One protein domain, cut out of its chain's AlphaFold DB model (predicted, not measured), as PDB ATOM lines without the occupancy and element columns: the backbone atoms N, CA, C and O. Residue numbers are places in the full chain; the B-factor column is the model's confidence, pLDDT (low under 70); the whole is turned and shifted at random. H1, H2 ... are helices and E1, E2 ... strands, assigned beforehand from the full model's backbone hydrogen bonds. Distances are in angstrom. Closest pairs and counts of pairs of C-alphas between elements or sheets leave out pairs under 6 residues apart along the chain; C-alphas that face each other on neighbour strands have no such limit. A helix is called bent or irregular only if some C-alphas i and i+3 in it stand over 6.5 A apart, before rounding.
ATOM      1  N   LEU A  67      79.708 139.055 101.298       42.38
ATOM      2  CA  LEU A  67      79.646 138.933  99.850       42.38
ATOM      3  C   LEU A  67      81.052 138.861  99.247       42.38
ATOM      4  O   LEU A  67      81.929 139.670  99.552       42.38
ATOM      5  N   ASP A  68      81.203 137.932  98.314       56.59
ATOM      6  CA  ASP A  68      82.296 137.827  97.355       56.59
ATOM      7  C   ASP A  68      82.749 139.196  96.805       56.59
ATOM      8  O   ASP A  68      81.934 140.068  96.484       56.59
ATOM      9  N   ILE A  69      84.071 139.407  96.723       64.19
ATOM     10  CA  ILE A  69      84.664 140.736  96.498       64.19
ATOM     11  C   ILE A  69      84.217 141.284  95.136       64.19
ATOM     12  O   ILE A  69      84.504 140.702  94.086       64.19
ATOM     13  N   LEU A  70      83.572 142.453  95.156       60.88
ATOM     14  CA  LEU A  70      83.232 143.232  93.968       60.88
ATOM     15  C   LEU A  70      84.351 144.233  93.666       60.88
ATOM     16  O   LEU A  70      84.592 145.164  94.436       60.88
ATOM     17  N   ILE A  71      85.020 144.070  92.527       68.31
ATOM     18  CA  ILE A  71      86.073 144.978  92.057       68.31
ATOM     19  C   ILE A  71      85.587 145.657  90.780       68.31
ATOM     20  O   ILE A  71      85.324 145.006  89.769       68.31
ATOM     21  N   VAL A  72      85.500 146.986  90.802       64.50
ATOM     22  CA  VAL A  72      85.232 147.773  89.594       64.50
ATOM     23  C   VAL A  72      86.560 148.124  88.934       64.50
ATOM     24  O   VAL A  72      87.393 148.812  89.521       64.50
ATOM     25  N   TYR A  73      86.752 147.666  87.698       62.16
ATOM     26  CA  TYR A  73      87.899 148.029  86.871       62.16
ATOM     27  C   TYR A  73      87.483 149.085  85.844       62.16
ATOM     28  O   TYR A  73      86.496 148.904  85.127       62.16
ATOM     29  N   MET A  74      88.235 150.188  85.764       65.56
ATOM     30  CA  MET A  74      87.953 151.293  84.847       65.56
ATOM     31  C   MET A  74      89.176 151.633  83.993       65.56
ATOM     32  O   MET A  74      90.195 152.102  84.500       65.56
ATOM     33  N   ARG A  75      89.047 151.447  82.673       61.66
ATOM     34  CA  ARG A  75      90.006 151.936  81.665       61.66
ATOM     35  C   ARG A  75      89.256 152.275  80.369       61.66
ATOM     36  O   ARG A  75      89.033 151.386  79.558       61.66
ATOM     37  N   PHE A  76      88.743 153.502  80.219       71.19
ATOM     38  CA  PHE A  76      87.686 153.898  79.237       71.19
ATOM     39  C   PHE A  76      86.341 153.216  79.353       71.19
ATOM     40  O   PHE A  76      85.377 153.610  78.697       71.19
ATOM     41  N   HIS A  77      86.286 152.162  80.142       84.31
ATOM     42  CA  HIS A  77      85.217 151.209  80.118       84.31
ATOM     43  C   HIS A  77      85.100 150.615  81.507       84.31
ATOM     44  O   HIS A  77      86.107 150.215  82.094       84.31
ATOM     45  N   PHE A  78      83.882 150.627  82.031       86.62
ATOM     46  CA  PHE A  78      83.579 150.045  83.324       86.62
ATOM     47  C   PHE A  78      83.286 148.564  83.141       86.62
ATOM     48  O   PHE A  78      82.400 148.184  82.368       86.62
ATOM     49  N   VAL A  79      84.015 147.756  83.897       88.50
ATOM     50  CA  VAL A  79      83.824 146.315  84.003       88.50
ATOM     51  C   VAL A  79      83.683 145.965  85.476       88.50
ATOM     52  O   VAL A  79      84.391 146.524  86.318       88.50
ATOM     53  N   LEU A  80      82.772 145.044  85.784       90.19
ATOM     54  CA  LEU A  80      82.674 144.465  87.117       90.19
ATOM     55  C   LEU A  80      83.402 143.120  87.144       90.19
ATOM     56  O   LEU A  80      83.175 142.264  86.289       90.19
ATOM     57  N   ILE A  81      84.259 142.944  88.142       91.31
ATOM     58  CA  ILE A  81      84.874 141.670  88.491       91.31
ATOM     59  C   ILE A  81      84.235 141.208  89.797       91.31
ATOM     60  O   ILE A  81      84.232 141.956  90.775       91.31
ATOM     61  N   VAL A  82      83.706 139.990  89.809       89.56
ATOM     62  CA  VAL A  82      83.203 139.332  91.023       89.56
ATOM     63  C   VAL A  82      84.157 138.199  91.356       89.56
ATOM     64  O   VAL A  82      84.477 137.395  90.480       89.56
ATOM     65  N   VAL A  83      84.622 138.136  92.598       87.44
ATOM     66  CA  VAL A  83      85.565 137.111  93.052       87.44
ATOM     67  C   VAL A  83      84.905 136.234  94.105       87.44
ATOM     68  O   VAL A  83      84.745 136.674  95.239       87.44
ATOM     69  N   ASP A  84      84.587 134.993  93.735       85.75
ATOM     70  CA  ASP A  84      84.123 133.967  94.668       85.75
ATOM     71  C   ASP A  84      85.319 133.368  95.411       85.75
ATOM     72  O   ASP A  84      86.088 132.560  94.871       85.75
ATOM     73  N   LEU A  85      85.507 133.790  96.662       79.00
ATOM     74  CA  LEU A  85      86.639 133.353  97.485       79.00
ATOM     75  C   LEU A  85      86.492 131.904  97.959       79.00
ATOM     76  O   LEU A  85      87.501 131.255  98.275       79.00
ATOM     77  N   SER A  86      85.265 131.384  97.997       77.75
ATOM     78  CA  SER A  86      84.972 130.012  98.408       77.75
ATOM     79  C   SER A  86      85.429 129.019  97.341       77.75
ATOM     80  O   SER A  86      86.068 128.013  97.665       77.75
ATOM     81  N   HIS A  87      85.182 129.334  96.067       80.94
ATOM     82  CA  HIS A  87      85.475 128.452  94.934       80.94
ATOM     83  C   HIS A  87      86.724 128.844  94.131       80.94
ATOM     84  O   HIS A  87      87.210 128.029  93.346       80.94
ATOM     85  N   LEU A  88      87.300 130.028  94.384       85.00
ATOM     86  CA  LEU A  88      88.377 130.634  93.584       85.00
ATOM     87  C   LEU A  88      87.970 130.868  92.120       85.00
ATOM     88  O   LEU A  88      88.786 130.733  91.201       85.00
ATOM     89  N   ASP A  89      86.709 131.242  91.924       89.00
ATOM     90  CA  ASP A  89      86.174 131.668  90.638       89.00
ATOM     91  C   ASP A  89      86.230 133.196  90.522       89.00
ATOM     92  O   ASP A  89      85.908 133.934  91.453       89.00
ATOM     93  N   VAL A  90      86.630 133.680  89.350       92.12
ATOM     94  CA  VAL A  90      86.649 135.099  88.997       92.12
ATOM     95  C   VAL A  90      85.732 135.312  87.804       92.12
ATOM     96  O   VAL A  90      85.996 134.830  86.701       92.12
ATOM     97  N   TYR A  91      84.665 136.070  88.010       92.75
ATOM     98  CA  TYR A  91      83.676 136.381  86.989       92.75
ATOM     99  C   TYR A  91      83.957 137.764  86.406       92.75
ATOM    100  O   TYR A  91      84.021 138.759  87.124       92.75
ATOM    101  N   TRP A  92      84.117 137.824  85.087       93.44
ATOM    102  CA  TRP A  92      84.345 139.042  84.318       93.44
ATOM    103  C   TRP A  92      83.046 139.461  83.631       93.44
ATOM    104  O   TRP A  92      82.596 138.797  82.691       93.44
ATOM    105  N   LEU A  93      82.436 140.552  84.103       91.38
ATOM    106  CA  LEU A  93      81.170 141.076  83.592       91.38
ATOM    107  C   LEU A  93      81.398 142.359  82.800       91.38
ATOM    108  O   LEU A  93      81.474 143.465  83.344       91.38
ATOM    109  N   ASP A  94      81.470 142.191  81.485       90.50
ATOM    110  CA  ASP A  94      81.761 143.254  80.534       90.50
ATOM    111  C   ASP A  94      80.573 143.466  79.581       90.50
ATOM    112  O   ASP A  94      80.235 142.603  78.774       90.50
ATOM    113  N   SER A  95      79.970 144.656  79.626       87.50
ATOM    114  CA  SER A  95      78.844 145.033  78.757       87.50
ATOM    115  C   SER A  95      79.195 145.191  77.269       87.50
ATOM    116  O   SER A  95      78.301 145.245  76.428       87.50
ATOM    117  N   LEU A  96      80.473 145.267  76.908       88.44
ATOM    118  CA  LEU A  96      80.969 145.214  75.530       88.44
ATOM    119  C   LEU A  96      81.394 143.806  75.104       88.44
ATOM    120  O   LEU A  96      81.712 143.618  73.928       88.44
ATOM    121  N   HIS A  97      81.355 142.833  76.022       89.44
ATOM    122  CA  HIS A  97      81.850 141.466  75.827       89.44
ATOM    123  C   HIS A  97      83.342 141.415  75.458       89.44
ATOM    124  O   HIS A  97      83.756 140.579  74.656       89.44
ATOM    125  N   GLY A  98      84.140 142.331  76.013       87.94
ATOM    126  CA  GLY A  98      85.593 142.274  75.942       87.94
ATOM    127  C   GLY A  98      86.174 141.195  76.854       87.94
ATOM    128  O   GLY A  98      85.486 140.611  77.693       87.94
ATOM    129  N   GLU A  99      87.468 140.944  76.685       90.19
ATOM    130  CA  GLU A  99      88.225 139.983  77.485       90.19
ATOM    131  C   GLU A  99      89.097 140.713  78.519       90.19
ATOM    132  O   GLU A  99      89.619 141.798  78.232       90.19
ATOM    133  N   PRO A 100      89.310 140.124  79.708       87.56
ATOM    134  CA  PRO A 100      90.211 140.682  80.707       87.56
ATOM    135  C   PRO A 100      91.651 140.728  80.187       87.56
ATOM    136  O   PRO A 100      92.146 139.776  79.576       87.56
ATOM    137  N   GLN A 101      92.350 141.821  80.494       84.00
ATOM    138  CA  GLN A 101      93.761 141.990  80.143       84.00
ATOM    139  C   GLN A 101      94.649 141.006  80.914       84.00
ATOM    140  O   GLN A 101      94.380 140.679  82.071       84.00
ATOM    141  N   SER A 102      95.734 140.557  80.284       82.94
ATOM    142  CA  SER A 102      96.699 139.618  80.870       82.94
ATOM    143  C   SER A 102      97.278 140.110  82.194       82.94
ATOM    144  O   SER A 102      97.354 139.360  83.160       82.94
ATOM    145  N   GLU A 103      97.642 141.385  82.253       75.38
ATOM    146  CA  GLU A 103      98.258 142.046  83.398       75.38
ATOM    147  C   GLU A 103      97.286 142.106  84.577       75.38
ATOM    148  O   GLU A 103      97.665 141.835  85.716       75.38
ATOM    149  N   LEU A 104      96.011 142.382  84.295       79.31
ATOM    150  CA  LEU A 104      94.950 142.381  85.297       79.31
ATOM    151  C   LEU A 104      94.685 140.968  85.827       79.31
ATOM    152  O   LEU A 104      94.550 140.788  87.036       79.31
ATOM    153  N   LYS A 105      94.677 139.959  84.944       83.50
ATOM    154  CA  LYS A 105      94.566 138.550  85.348       83.50
ATOM    155  C   LYS A 105      95.700 138.141  86.279       83.50
ATOM    156  O   LYS A 105      95.447 137.511  87.301       83.50
ATOM    157  N   ILE A 106      96.935 138.521  85.952       79.00
ATOM    158  CA  ILE A 106      98.112 138.249  86.788       79.00
ATOM    159  C   ILE A 106      97.962 138.921  88.158       79.00
ATOM    160  O   ILE A 106      98.163 138.261  89.174       79.00
ATOM    161  N   LEU A 107      97.567 140.198  88.195       79.69
ATOM    162  CA  LEU A 107      97.380 140.939  89.445       79.69
ATOM    163  C   LEU A 107      96.341 140.271  90.355       79.69
ATOM    164  O   LEU A 107      96.643 139.964  91.505       79.69
ATOM    165  N   VAL A 108      95.139 140.010  89.835       80.44
ATOM    166  CA  VAL A 108      94.049 139.388  90.605       80.44
ATOM    167  C   VAL A 108      94.438 137.979  91.060       80.44
ATOM    168  O   VAL A 108      94.206 137.624  92.214       80.44
ATOM    169  N   ASN A 109      95.105 137.198  90.203       83.06
ATOM    170  CA  ASN A 109      95.585 135.869  90.575       83.06
ATOM    171  C   ASN A 109      96.595 135.919  91.726       83.06
ATOM    172  O   ASN A 109      96.481 135.137  92.668       83.06
ATOM    173  N   ASN A 110      97.558 136.843  91.676       78.44
ATOM    174  CA  ASN A 110      98.564 136.992  92.727       78.44
ATOM    175  C   ASN A 110      97.929 137.395  94.064       78.44
ATOM    176  O   ASN A 110      98.289 136.838  95.100       78.44
ATOM    177  N   VAL A 111      96.955 138.312  94.043       78.56
ATOM    178  CA  VAL A 111      96.216 138.729  95.247       78.56
ATOM    179  C   VAL A 111      95.444 137.555  95.852       78.56
ATOM    180  O   VAL A 111      95.524 137.327  97.056       78.56
ATOM    181  N   LEU A 112      94.754 136.762  95.029       79.31
ATOM    182  CA  LEU A 112      94.018 135.581  95.492       79.31
ATOM    183  C   LEU A 112      94.935 134.494  96.062       79.31
ATOM    184  O   LEU A 112      94.601 133.861  97.064       79.31
ATOM    185  N   MET A 113      96.101 134.288  95.445       77.00
ATOM    186  CA  MET A 113      97.113 133.368  95.966       77.00
ATOM    187  C   MET A 113      97.639 133.827  97.328       77.00
ATOM    188  O   MET A 113      97.718 133.012  98.247       77.00
ATOM    189  N   ALA A 114      97.948 135.119  97.476       73.94
ATOM    190  CA  ALA A 114      98.385 135.694  98.745       73.94
ATOM    191  C   ALA A 114      97.307 135.552  99.831       73.94
ATOM    192  O   ALA A 114      97.606 135.096 100.931       73.94
ATOM    193  N   TYR A 115      96.045 135.844  99.502       74.00
ATOM    194  CA  TYR A 115      94.916 135.668 100.417       74.00
ATOM    195  C   TYR A 115      94.808 134.224 100.937       74.00
ATOM    196  O   TYR A 115      94.762 134.003 102.143       74.00
ATOM    197  N   LYS A 116      94.851 133.215 100.056       71.94
ATOM    198  CA  LYS A 116      94.771 131.803 100.484       71.94
ATOM    199  C   LYS A 116      95.970 131.350 101.315       71.94
ATOM    200  O   LYS A 116      95.803 130.516 102.204       71.94
ATOM    201  N   MET A 117      97.155 131.888 101.025       70.62
ATOM    202  CA  MET A 117      98.354 131.636 101.821       70.62
ATOM    203  C   MET A 117      98.197 132.172 103.250       70.62
ATOM    204  O   MET A 117      98.535 131.457 104.190       70.62
ATOM    205  N   ILE A 118      97.635 133.376 103.404       70.12
ATOM    206  CA  ILE A 118      97.331 133.989 104.707       70.12
ATOM    207  C   ILE A 118      96.273 133.173 105.462       70.12
ATOM    208  O   ILE A 118      96.464 132.857 106.632       70.12
ATOM    209  N   GLU A 119      95.216 132.730 104.781       69.44
ATOM    210  CA  GLU A 119      94.162 131.873 105.353       69.44
ATOM    211  C   GLU A 119      94.636 130.438 105.682       69.44
ATOM    212  O   GLU A 119      93.834 129.569 106.031       69.44
ATOM    213  N   GLY A 120      95.928 130.125 105.509       68.19
ATOM    214  CA  GLY A 120      96.503 128.804 105.796       68.19
ATOM    215  C   GLY A 120      95.922 127.668 104.946       68.19
ATOM    216  O   GLY A 120      96.120 126.487 105.246       68.19
ATOM    217  N   THR A 121      95.196 128.002 103.876       67.88
ATOM    218  CA  THR A 121      94.462 127.041 103.059       67.88
ATOM    219  C   THR A 121      95.306 126.632 101.861       67.88
ATOM    220  O   THR A 121      95.703 127.456 101.037       67.88
ATOM    221  N   LYS A 122      95.562 125.328 101.711       64.06
ATOM    222  CA  LYS A 122      96.266 124.805 100.533       64.06
ATOM    223  C   LYS A 122      95.418 125.013  99.276       64.06
ATOM    224  O   LYS A 122      94.301 124.504  99.170       64.06
ATOM    225  N   ILE A 123      95.971 125.727  98.298       63.22
ATOM    226  CA  ILE A 123      95.356 125.892  96.978       63.22
ATOM    227  C   ILE A 123      95.500 124.571  96.218       63.22
ATOM    228  O   ILE A 123      96.571 124.236  95.718       63.22
ATOM    229  N   HIS A 124      94.419 123.799  96.146       65.88
ATOM    230  CA  HIS A 124      94.388 122.533  95.407       65.88
ATOM    231  C   HIS A 124      93.875 122.680  93.968       65.88
ATOM    232  O   HIS A 124      93.983 121.739  93.183       65.88
ATOM    233  N   LYS A 125      93.306 123.840  93.620       71.62
ATOM    234  CA  LYS A 125      92.695 124.110  92.316       71.62
ATOM    235  C   LYS A 125      93.206 125.432  91.734       71.62
ATOM    236  O   LYS A 125      93.441 126.364  92.502       71.62
ATOM    237  N   PRO A 126      93.389 125.522  90.406       80.31
ATOM    238  CA  PRO A 126      93.737 126.780  89.758       80.31
ATOM    239  C   PRO A 126      92.576 127.774  89.864       80.31
ATOM    240  O   PRO A 126      91.416 127.371  89.856       80.31
ATOM    241  N   ILE A 127      92.903 129.067  89.913       86.62
ATOM    242  CA  ILE A 127      91.916 130.151  89.832       86.62
ATOM    243  C   ILE A 127      91.233 130.078  88.465       86.62
ATOM    244  O   ILE A 127      91.913 130.077  87.431       86.62
ATOM    245  N   CYS A 128      89.903 130.009  88.450       90.56
ATOM    246  CA  CYS A 128      89.128 129.915  87.219       90.56
ATOM    247  C   CYS A 128      88.590 131.291  86.823       90.56
ATOM    248  O   CYS A 128      88.049 132.012  87.650       90.56
ATOM    249  N   TRP A 129      88.735 131.661  85.551       93.62
ATOM    250  CA  TRP A 129      88.197 132.912  85.017       93.62
ATOM    251  C   TRP A 129      87.023 132.620  84.095       93.62
ATOM    252  O   TRP A 129      87.176 131.880  83.122       93.62
ATOM    253  N   GLN A 130      85.886 133.254  84.360       92.75
ATOM    254  CA  GLN A 130      84.658 133.095  83.594       92.75
ATOM    255  C   GLN A 130      84.243 134.434  82.978       92.75
ATOM    256  O   GLN A 130      83.911 135.383  83.683       92.75
ATOM    257  N   CYS A 131      84.255 134.520  81.646       92.31
ATOM    258  CA  CYS A 131      83.780 135.701  80.924       92.31
ATOM    259  C   CYS A 131      82.268 135.597  80.716       92.31
ATOM    260  O   CYS A 131      81.791 134.811  79.890       92.31
ATOM    261  N   ILE A 132      81.511 136.390  81.470       89.81
ATOM    262  CA  ILE A 132      80.054 136.317  81.490       89.81
ATOM    263  C   ILE A 132      79.482 137.161  80.359       89.81
ATOM    264  O   ILE A 132      79.562 138.390  80.347       89.81
ATOM    265  N   LYS A 133      78.868 136.481  79.388       81.88
ATOM    266  CA  LYS A 133      78.217 137.102  78.226       81.88
ATOM    267  C   LYS A 133      76.786 137.512  78.562       81.88
ATOM    268  O   LYS A 133      75.828 136.980  78.010       81.88
ATOM    269  N   GLY A 134      76.669 138.449  79.497       75.56
ATOM    270  CA  GLY A 134      75.404 139.041  79.916       75.56
ATOM    271  C   GLY A 134      74.909 140.149  78.968       75.56
ATOM    272  O   GLY A 134      75.251 140.166  77.778       75.56
ATOM    273  N   PRO A 135      74.122 141.108  79.484       77.88
ATOM    274  CA  PRO A 135      73.600 142.237  78.726       77.88
ATOM    275  C   PRO A 135      74.673 142.989  77.925       77.88
ATOM    276  O   PRO A 135      75.628 143.507  78.506       77.88
ATOM    277  N   ARG A 136      74.492 143.120  76.602       83.38
ATOM    278  CA  ARG A 136      75.388 143.933  75.767       83.38
ATOM    279  C   ARG A 136      74.886 145.367  75.651       83.38
ATOM    280  O   ARG A 136      73.738 145.590  75.263       83.38
ATOM    281  N   GLN A 137      75.754 146.338  75.912       82.31
ATOM    282  CA  GLN A 137      75.431 147.735  75.664       82.31
ATOM    283  C   GLN A 137      75.390 148.055  74.159       82.31
ATOM    284  O   GLN A 137      76.165 147.482  73.387       82.31
ATOM    285  N   PRO A 138      74.516 148.976  73.708       78.06
ATOM    286  CA  PRO A 138      74.495 149.405  72.315       78.06
ATOM    287  C   PRO A 138      75.822 150.059  71.906       78.06
ATOM    288  O   PRO A 138      76.414 150.820  72.674       78.06
ATOM    289  N   ASN A 139      76.266 149.791  70.678       66.12
ATOM    290  CA  ASN A 139      77.504 150.354  70.140       66.12
ATOM    291  C   ASN A 139      77.454 151.893  70.135       66.12
ATOM    292  O   ASN A 139      76.464 152.478  69.700       66.12
ATOM    293  N   GLY A 140      78.542 152.536  70.575       60.72
ATOM    294  CA  GLY A 140      78.697 153.996  70.543       60.72
ATOM    295  C   GLY A 140      78.159 154.754  71.763       60.72
ATOM    296  O   GLY A 140      78.265 155.976  71.792       60.72
ATOM    297  N   ASN A 141      77.627 154.064  72.780       61.78
ATOM    298  CA  ASN A 141      77.074 154.695  73.980       61.78
ATOM    299  C   ASN A 141      78.018 154.577  75.198       61.78
ATOM    300  O   ASN A 141      78.517 153.495  75.504       61.78
ATOM    301  N   LEU A 142      78.203 155.674  75.949       71.00
ATOM    302  CA  LEU A 142      78.958 155.739  77.217       71.00
ATOM    303  C   LEU A 142      78.144 155.177  78.402       71.00
ATOM    304  O   LEU A 142      77.952 155.837  79.421       71.00
ATOM    305  N   THR A 143      77.587 153.974  78.252       76.44
ATOM    306  CA  THR A 143      76.650 153.395  79.231       76.44
ATOM    307  C   THR A 143      77.268 152.344  80.145       76.44
ATOM    308  O   THR A 143      76.584 151.860  81.041       76.44
ATOM    309  N   CYS A 144      78.546 152.014  79.974       81.50
ATOM    310  CA  CYS A 144      79.182 150.878  80.642       81.50
ATOM    311  C   CYS A 144      79.160 150.996  82.167       81.50
ATOM    312  O   CYS A 144      78.915 150.003  82.845       81.50
ATOM    313  N   GLY A 145      79.293 152.213  82.707       79.81
ATOM    314  CA  GLY A 145      79.151 152.467  84.144       79.81
ATOM    315  C   GLY A 145      77.776 152.069  84.689       79.81
ATOM    316  O   GLY A 145      77.683 151.493  85.766       79.81
ATOM    317  N   PHE A 146      76.700 152.278  83.924       77.38
ATOM    318  CA  PHE A 146      75.351 151.875  84.333       77.38
ATOM    319  C   PHE A 146      75.146 150.367  84.290       77.38
ATOM    320  O   PHE A 146      74.442 149.830  85.141       77.38
ATOM    321  N   TYR A 147      75.775 149.682  83.333       83.31
ATOM    322  CA  TYR A 147      75.775 148.221  83.306       83.31
ATOM    323  C   TYR A 147      76.548 147.669  84.506       83.31
ATOM    324  O   TYR A 147      76.014 146.824  85.213       83.31
ATOM    325  N   ALA A 148      77.733 148.210  84.807       84.31
ATOM    326  CA  ALA A 148      78.503 147.822  85.989       84.31
ATOM    327  C   ALA A 148      77.721 148.058  87.295       84.31
ATOM    328  O   ALA A 148      77.651 147.166  88.135       84.31
ATOM    329  N   MET A 149      77.061 149.214  87.448       78.62
ATOM    330  CA  MET A 149      76.199 149.496  88.607       78.62
ATOM    331  C   MET A 149      75.004 148.547  88.708       78.62
ATOM    332  O   MET A 149      74.658 148.112  89.806       78.62
ATOM    333  N   ARG A 150      74.375 148.204  87.579       78.06
ATOM    334  CA  ARG A 150      73.282 147.231  87.563       78.06
ATOM    335  C   ARG A 150      73.771 145.841  87.966       78.06
ATOM    336  O   ARG A 150      73.136 145.226  88.812       78.06
ATOM    337  N   PHE A 151      74.903 145.389  87.423       83.06
ATOM    338  CA  PHE A 151      75.520 144.123  87.819       83.06
ATOM    339  C   PHE A 151      75.814 144.100  89.319       83.06
ATOM    340  O   PHE A 151      75.457 143.136  89.978       83.06
ATOM    341  N   MET A 152      76.374 145.177  89.882       82.00
ATOM    342  CA  MET A 152      76.602 145.269  91.329       82.00
ATOM    343  C   MET A 152      75.301 145.140  92.122       82.00
ATOM    344  O   MET A 152      75.254 144.354  93.061       82.00
ATOM    345  N   LYS A 153      74.234 145.853  91.730       75.12
ATOM    346  CA  LYS A 153      72.920 145.730  92.379       75.12
ATOM    347  C   LYS A 153      72.415 144.289  92.349       75.12
ATOM    348  O   LYS A 153      72.024 143.780  93.388       75.12
ATOM    349  N   ASP A 154      72.430 143.651  91.185       76.81
ATOM    350  CA  ASP A 154      71.910 142.291  91.018       76.81
ATOM    351  C   ASP A 154      72.762 141.265  91.800       76.81
ATOM    352  O   ASP A 154      72.227 140.314  92.357       76.81
ATOM    353  N   MET A 155      74.075 141.491  91.930       77.31
ATOM    354  CA  MET A 155      74.940 140.672  92.792       77.31
ATOM    355  C   MET A 155      74.665 140.885  94.286       77.31
ATOM    356  O   MET A 155      74.810 139.950  95.072       77.31
ATOM    357  N   MET A 156      74.263 142.092  94.684       70.25
ATOM    358  CA  MET A 156      73.898 142.426  96.065       70.25
ATOM    359  C   MET A 156      72.474 141.988  96.432       70.25
ATOM    360  O   MET A 156      72.158 141.891  97.616       70.25
ATOM    361  N   GLU A 157      71.606 141.720  95.454       62.38
ATOM    362  CA  GLU A 157      70.263 141.206  95.714       62.38
ATOM    363  C   GLU A 157      70.333 139.782  96.282       62.38
ATOM    364  O   GLU A 157      71.045 138.934  95.754       62.38
ATOM    365  N   ASP A 158      69.593 139.550  97.371       61.50
ATOM    366  CA  ASP A 158      69.408 138.256  98.045       61.50
ATOM    367  C   ASP A 158      70.705 137.575  98.534       61.50
ATOM    368  O   ASP A 158      71.395 136.871  97.796       61.50
ATOM    369  N   SER A 159      71.049 137.773  99.810       59.50
ATOM    370  CA  SER A 159      72.259 137.220 100.440       59.50
ATOM    371  C   SER A 159      72.284 135.693 100.532       59.50
ATOM    372  O   SER A 159      73.356 135.131 100.718       59.50
ATOM    373  N   GLU A 160      71.144 135.014 100.380       65.62
ATOM    374  CA  GLU A 160      71.058 133.557 100.538       65.62
ATOM    375  C   GLU A 160      71.464 132.790  99.266       65.62
ATOM    376  O   GLU A 160      71.648 131.570  99.293       65.62
ATOM    377  N   GLN A 161      71.603 133.484  98.130       68.75
ATOM    378  CA  GLN A 161      72.007 132.878  96.862       68.75
ATOM    379  C   GLN A 161      73.527 132.886  96.684       68.75
ATOM    380  O   GLN A 161      74.201 133.880  96.952       68.75
ATOM    381  N   THR A 162      74.065 131.795  96.135       80.81
ATOM    382  CA  THR A 162      75.484 131.710  95.762       80.81
ATOM    383  C   THR A 162      75.807 132.650  94.601       80.81
ATOM    384  O   THR A 162      74.944 132.941  93.767       80.81
ATOM    385  N   VAL A 163      77.069 133.079  94.477       81.31
ATOM    386  CA  VAL A 163      77.491 133.913  93.339       81.31
ATOM    387  C   VAL A 163      77.209 133.244  92.002       81.31
ATOM    388  O   VAL A 163      76.672 133.900  91.115       81.31
ATOM    389  N   ALA A 164      77.475 131.944  91.863       83.75
ATOM    390  CA  ALA A 164      77.172 131.215  90.632       83.75
ATOM    391  C   ALA A 164      75.683 131.316  90.239       83.75
ATOM    392  O   ALA A 164      75.377 131.605  89.084       83.75
ATOM    393  N   ALA A 165      74.758 131.170  91.197       83.56
ATOM    394  CA  ALA A 165      73.323 131.296  90.935       83.56
ATOM    395  C   ALA A 165      72.939 132.719  90.491       83.56
ATOM    396  O   ALA A 165      72.197 132.895  89.522       83.56
ATOM    397  N   LYS A 166      73.502 133.751  91.133       82.50
ATOM    398  CA  LYS A 166      73.281 135.154  90.733       82.50
ATOM    399  C   LYS A 166      73.828 135.446  89.333       82.50
ATOM    400  O   LYS A 166      73.176 136.119  88.533       82.50
ATOM    401  N   ILE A 167      74.993 134.891  88.999       85.12
ATOM    402  CA  ILE A 167      75.595 134.989  87.664       85.12
ATOM    403  C   ILE A 167      74.711 134.315  86.603       85.12
ATOM    404  O   ILE A 167      74.539 134.865  85.513       85.12
ATOM    405  N   GLU A 168      74.096 133.168  86.903       83.62
ATOM    406  CA  GLU A 168      73.139 132.518  85.998       83.62
ATOM    407  C   GLU A 168      71.916 133.394  85.709       83.62
ATOM    408  O   GLU A 168      71.496 133.519  84.553       83.62
ATOM    409  N   LEU A 169      71.385 134.075  86.728       77.94
ATOM    410  CA  LEU A 169      70.266 135.006  86.568       77.94
ATOM    411  C   LEU A 169      70.632 136.219  85.700       77.94
ATOM    412  O   LEU A 169      69.804 136.678  84.908       77.94
ATOM    413  N   LEU A 170      71.875 136.704  85.781       75.12
ATOM    414  CA  LEU A 170      72.380 137.793  84.935       75.12
ATOM    415  C   LEU A 170      72.441 137.431  83.444       75.12
ATOM    416  O   LEU A 170      72.406 138.321  82.593       75.12
ATOM    417  N   MET A 171      72.504 136.143  83.102       69.25
ATOM    418  CA  MET A 171      72.466 135.682  81.709       69.25
ATOM    419  C   MET A 171      71.039 135.627  81.133       69.25
ATOM    420  O   MET A 171      70.876 135.400  79.931       69.25
ATOM    421  N   CYS A 172      69.996 135.841  81.945       66.88
ATOM    422  CA  CYS A 172      68.602 135.737  81.520       66.88
ATOM    423  C   CYS A 172      68.171 136.918  80.622       66.88
ATOM    424  O   CYS A 172      68.113 138.060  81.075       66.88
ATOM    425  N   PRO A 173      67.729 136.691  79.371       55.88
ATOM    426  CA  PRO A 173      67.300 137.771  78.480       55.88
ATOM    427  C   PRO A 173      66.065 138.556  78.954       55.88
ATOM    428  O   PRO A 173      65.771 139.613  78.405       55.88
ATOM    429  N   GLN A 174      65.305 138.049  79.930       53.72
ATOM    430  CA  GLN A 174      64.066 138.681  80.401       53.72
ATOM    431  C   GLN A 174      64.301 139.742  81.490       53.72
ATOM    432  O   GLN A 174      63.502 140.669  81.596       53.72
ATOM    433  N   CYS A 175      65.416 139.696  82.233       53.81
ATOM    434  CA  CYS A 175      65.784 140.759  83.184       53.81
ATOM    435  C   CYS A 175      66.343 142.025  82.483       53.81
ATOM    436  O   CYS A 175      66.531 143.075  83.095       53.81
ATOM    437  N   MET A 176      66.549 141.939  81.164       52.47
ATOM    438  CA  MET A 176      67.240 142.905  80.303       52.47
ATOM    439  C   MET A 176      66.470 144.176  79.939       52.47
ATOM    440  O   MET A 176      67.090 145.182  79.583       52.47
ATOM    441  N   SER A 177      65.133 144.167  79.955       53.28
ATOM    442  CA  SER A 177      64.330 145.318  79.493       53.28
ATOM    443  C   SER A 177      64.473 146.563  80.379       53.28
ATOM    444  O   SER A 177      63.968 147.636  80.043       53.28
ATOM    445  N   ASP A 178      65.186 146.432  81.492       60.94
ATOM    446  CA  ASP A 178      65.062 147.293  82.653       60.94
ATOM    447  C   ASP A 178      66.239 148.258  82.848       60.94
ATOM    448  O   ASP A 178      66.163 149.167  83.668       60.94
ATOM    449  N   ILE A 179      67.307 148.161  82.044       62.28
ATOM    450  CA  ILE A 179      68.441 149.096  82.134       62.28
ATOM    451  C   ILE A 179      67.975 150.540  81.904       62.28
ATOM    452  O   ILE A 179      68.342 151.426  82.666       62.28
ATOM    453  N   ARG A 180      67.085 150.797  80.932       61.94
ATOM    454  CA  ARG A 180      66.499 152.140  80.711       61.94
ATOM    455  C   ARG A 180      65.652 152.639  81.888       61.94
ATOM    456  O   ARG A 180      65.582 153.847  82.103       61.94
ATOM    457  N   ASN A 181      65.021 151.743  82.640       62.66
ATOM    458  CA  ASN A 181      64.283 152.110  83.849       62.66
ATOM    459  C   ASN A 181      65.239 152.353  85.017       62.66
ATOM    460  O   ASN A 181      65.071 153.334  85.732       62.66
ATOM    461  N   PHE A 182      66.297 151.547  85.137       63.91
ATOM    462  CA  PHE A 182      67.401 151.769  86.065       63.91
ATOM    463  C   PHE A 182      68.043 153.144  85.827       63.91
ATOM    464  O   PHE A 182      68.159 153.931  86.760       63.91
ATOM    465  N   PHE A 183      68.322 153.506  84.569       63.47
ATOM    466  CA  PHE A 183      68.732 154.861  84.183       63.47
ATOM    467  C   PHE A 183      67.776 155.929  84.735       63.47
ATOM    468  O   PHE A 183      68.210 156.877  85.382       63.47
ATOM    469  N   ARG A 184      66.467 155.780  84.508       62.88
ATOM    470  CA  ARG A 184      65.460 156.751  84.975       62.88
ATOM    471  C   ARG A 184      65.366 156.838  86.496       62.88
ATOM    472  O   ARG A 184      65.127 157.925  87.008       62.88
ATOM    473  N   TYR A 185      65.559 155.723  87.194       62.31
ATOM    474  CA  TYR A 185      65.514 155.654  88.651       62.31
ATOM    475  C   TYR A 185      66.755 156.276  89.306       62.31
ATOM    476  O   TYR A 185      66.632 156.944  90.327       62.31
ATOM    477  N   TRP A 186      67.939 156.110  88.707       58.44
ATOM    478  CA  TRP A 186      69.211 156.552  89.291       58.44
ATOM    479  C   TRP A 186      69.620 157.983  88.927       58.44
ATOM    480  O   TRP A 186      70.261 158.658  89.731       58.44
ATOM    481  N   VAL A 187      69.212 158.494  87.760       57.84
ATOM    482  CA  VAL A 187      69.537 159.867  87.319       57.84
ATOM    483  C   VAL A 187      69.176 160.959  88.346       57.84
ATOM    484  O   VAL A 187      69.973 161.886  88.495       57.84
TER     485      VAL A 187
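Overview. This is residues 67 to 187 of the 193 residues of a protein of Thalictrum thalictroides (UniProt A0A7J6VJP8). What does one see first? A small twisted sheet of four strands, E1 to E4, has H2 and H3 packed over one face; H1, grazing the sheet, and H4, packed on H2, lie toward opposite ends of the longest axis. What builds it? The printed part has 121 residues with four named strands and four named helices, in the order E1 E2 E3 H1 E4 H2 H3 H4; the sheet, E1 E2 E3 E4, is mixed, and so is the class. How large is it? It is compact, with a radius of gyration of the C-alphas of 15.0 A and spans of 47 by 33 by 22 A.

Arrangement. How do the strands pair? E1, residues 69 to 74, E2, residues 78 to 84, and E3, residues 89 to 93, form a meander, each the antiparallel neighbour of the one before; N 71 and O 81 are 2.9 A apart and N 82 and O 91 3.0 A, within hydrogen-bond range. E4, residues 128 to 132, is parallel to E3, with N 92 and O 130 at 2.8 A. With H1, residues 102 to 118, between them, E3 and E4 make a strand-helix-strand unit, two parallel neighbours joined through a helix by a right-handed crossover. Where do the helices sit? H1 only grazes the sheet, with residues 104 to 112; H2, residues 144 to 156, runs along E2 at 0 degrees on the local plane, its height over the sheet 8.3 A, and H3, residues 163 to 170, is on the same face, making two layers, helices on one face of a sheet. H2 touches H3 with residues 151 to 155 alone, closest at the C-alphas of Met 155 and Lys 166, 6.1 A, at a steep tilt of 52 degrees. H4, residues 175 to 187, is not on the sheet but touches H2 with residues 179 to 183 alone, closest at the C-alphas of Phe 146 and Phe 183, 7.3 A. Are the helix backbones complete? Each O i to N i+4 pair is within hydrogen-bond range in H1, H2 and H3, but 6 of 9 in H4, which is irregular: C-alphas 177 and 180 are 7.3 A apart.

Along the chain. Where do the first and last elements lie? E1 begins at C-alpha 69 (84.664, 140.736, 96.498), and H4 ends at C-alpha 187 (69.537, 159.867, 87.319). How long are the elements? From first to last C-alpha, H1 measures 24.5 A, H4 19.9 A, E2 19.7 A, H2 18.4 A and E1 16.1 A.

Size, cuts and confidence. What are the farthest points? The C-alphas of Lys 122 and Arg 184 are 47.0 A apart. Is it unbroken and sure? The printed part has no cut, and the link from E4 to H2 is long, with 11 residues. The mean pLDDT of the printed part is 75.5, and residues 67 to 75 and 171 to 187 are among those under 70.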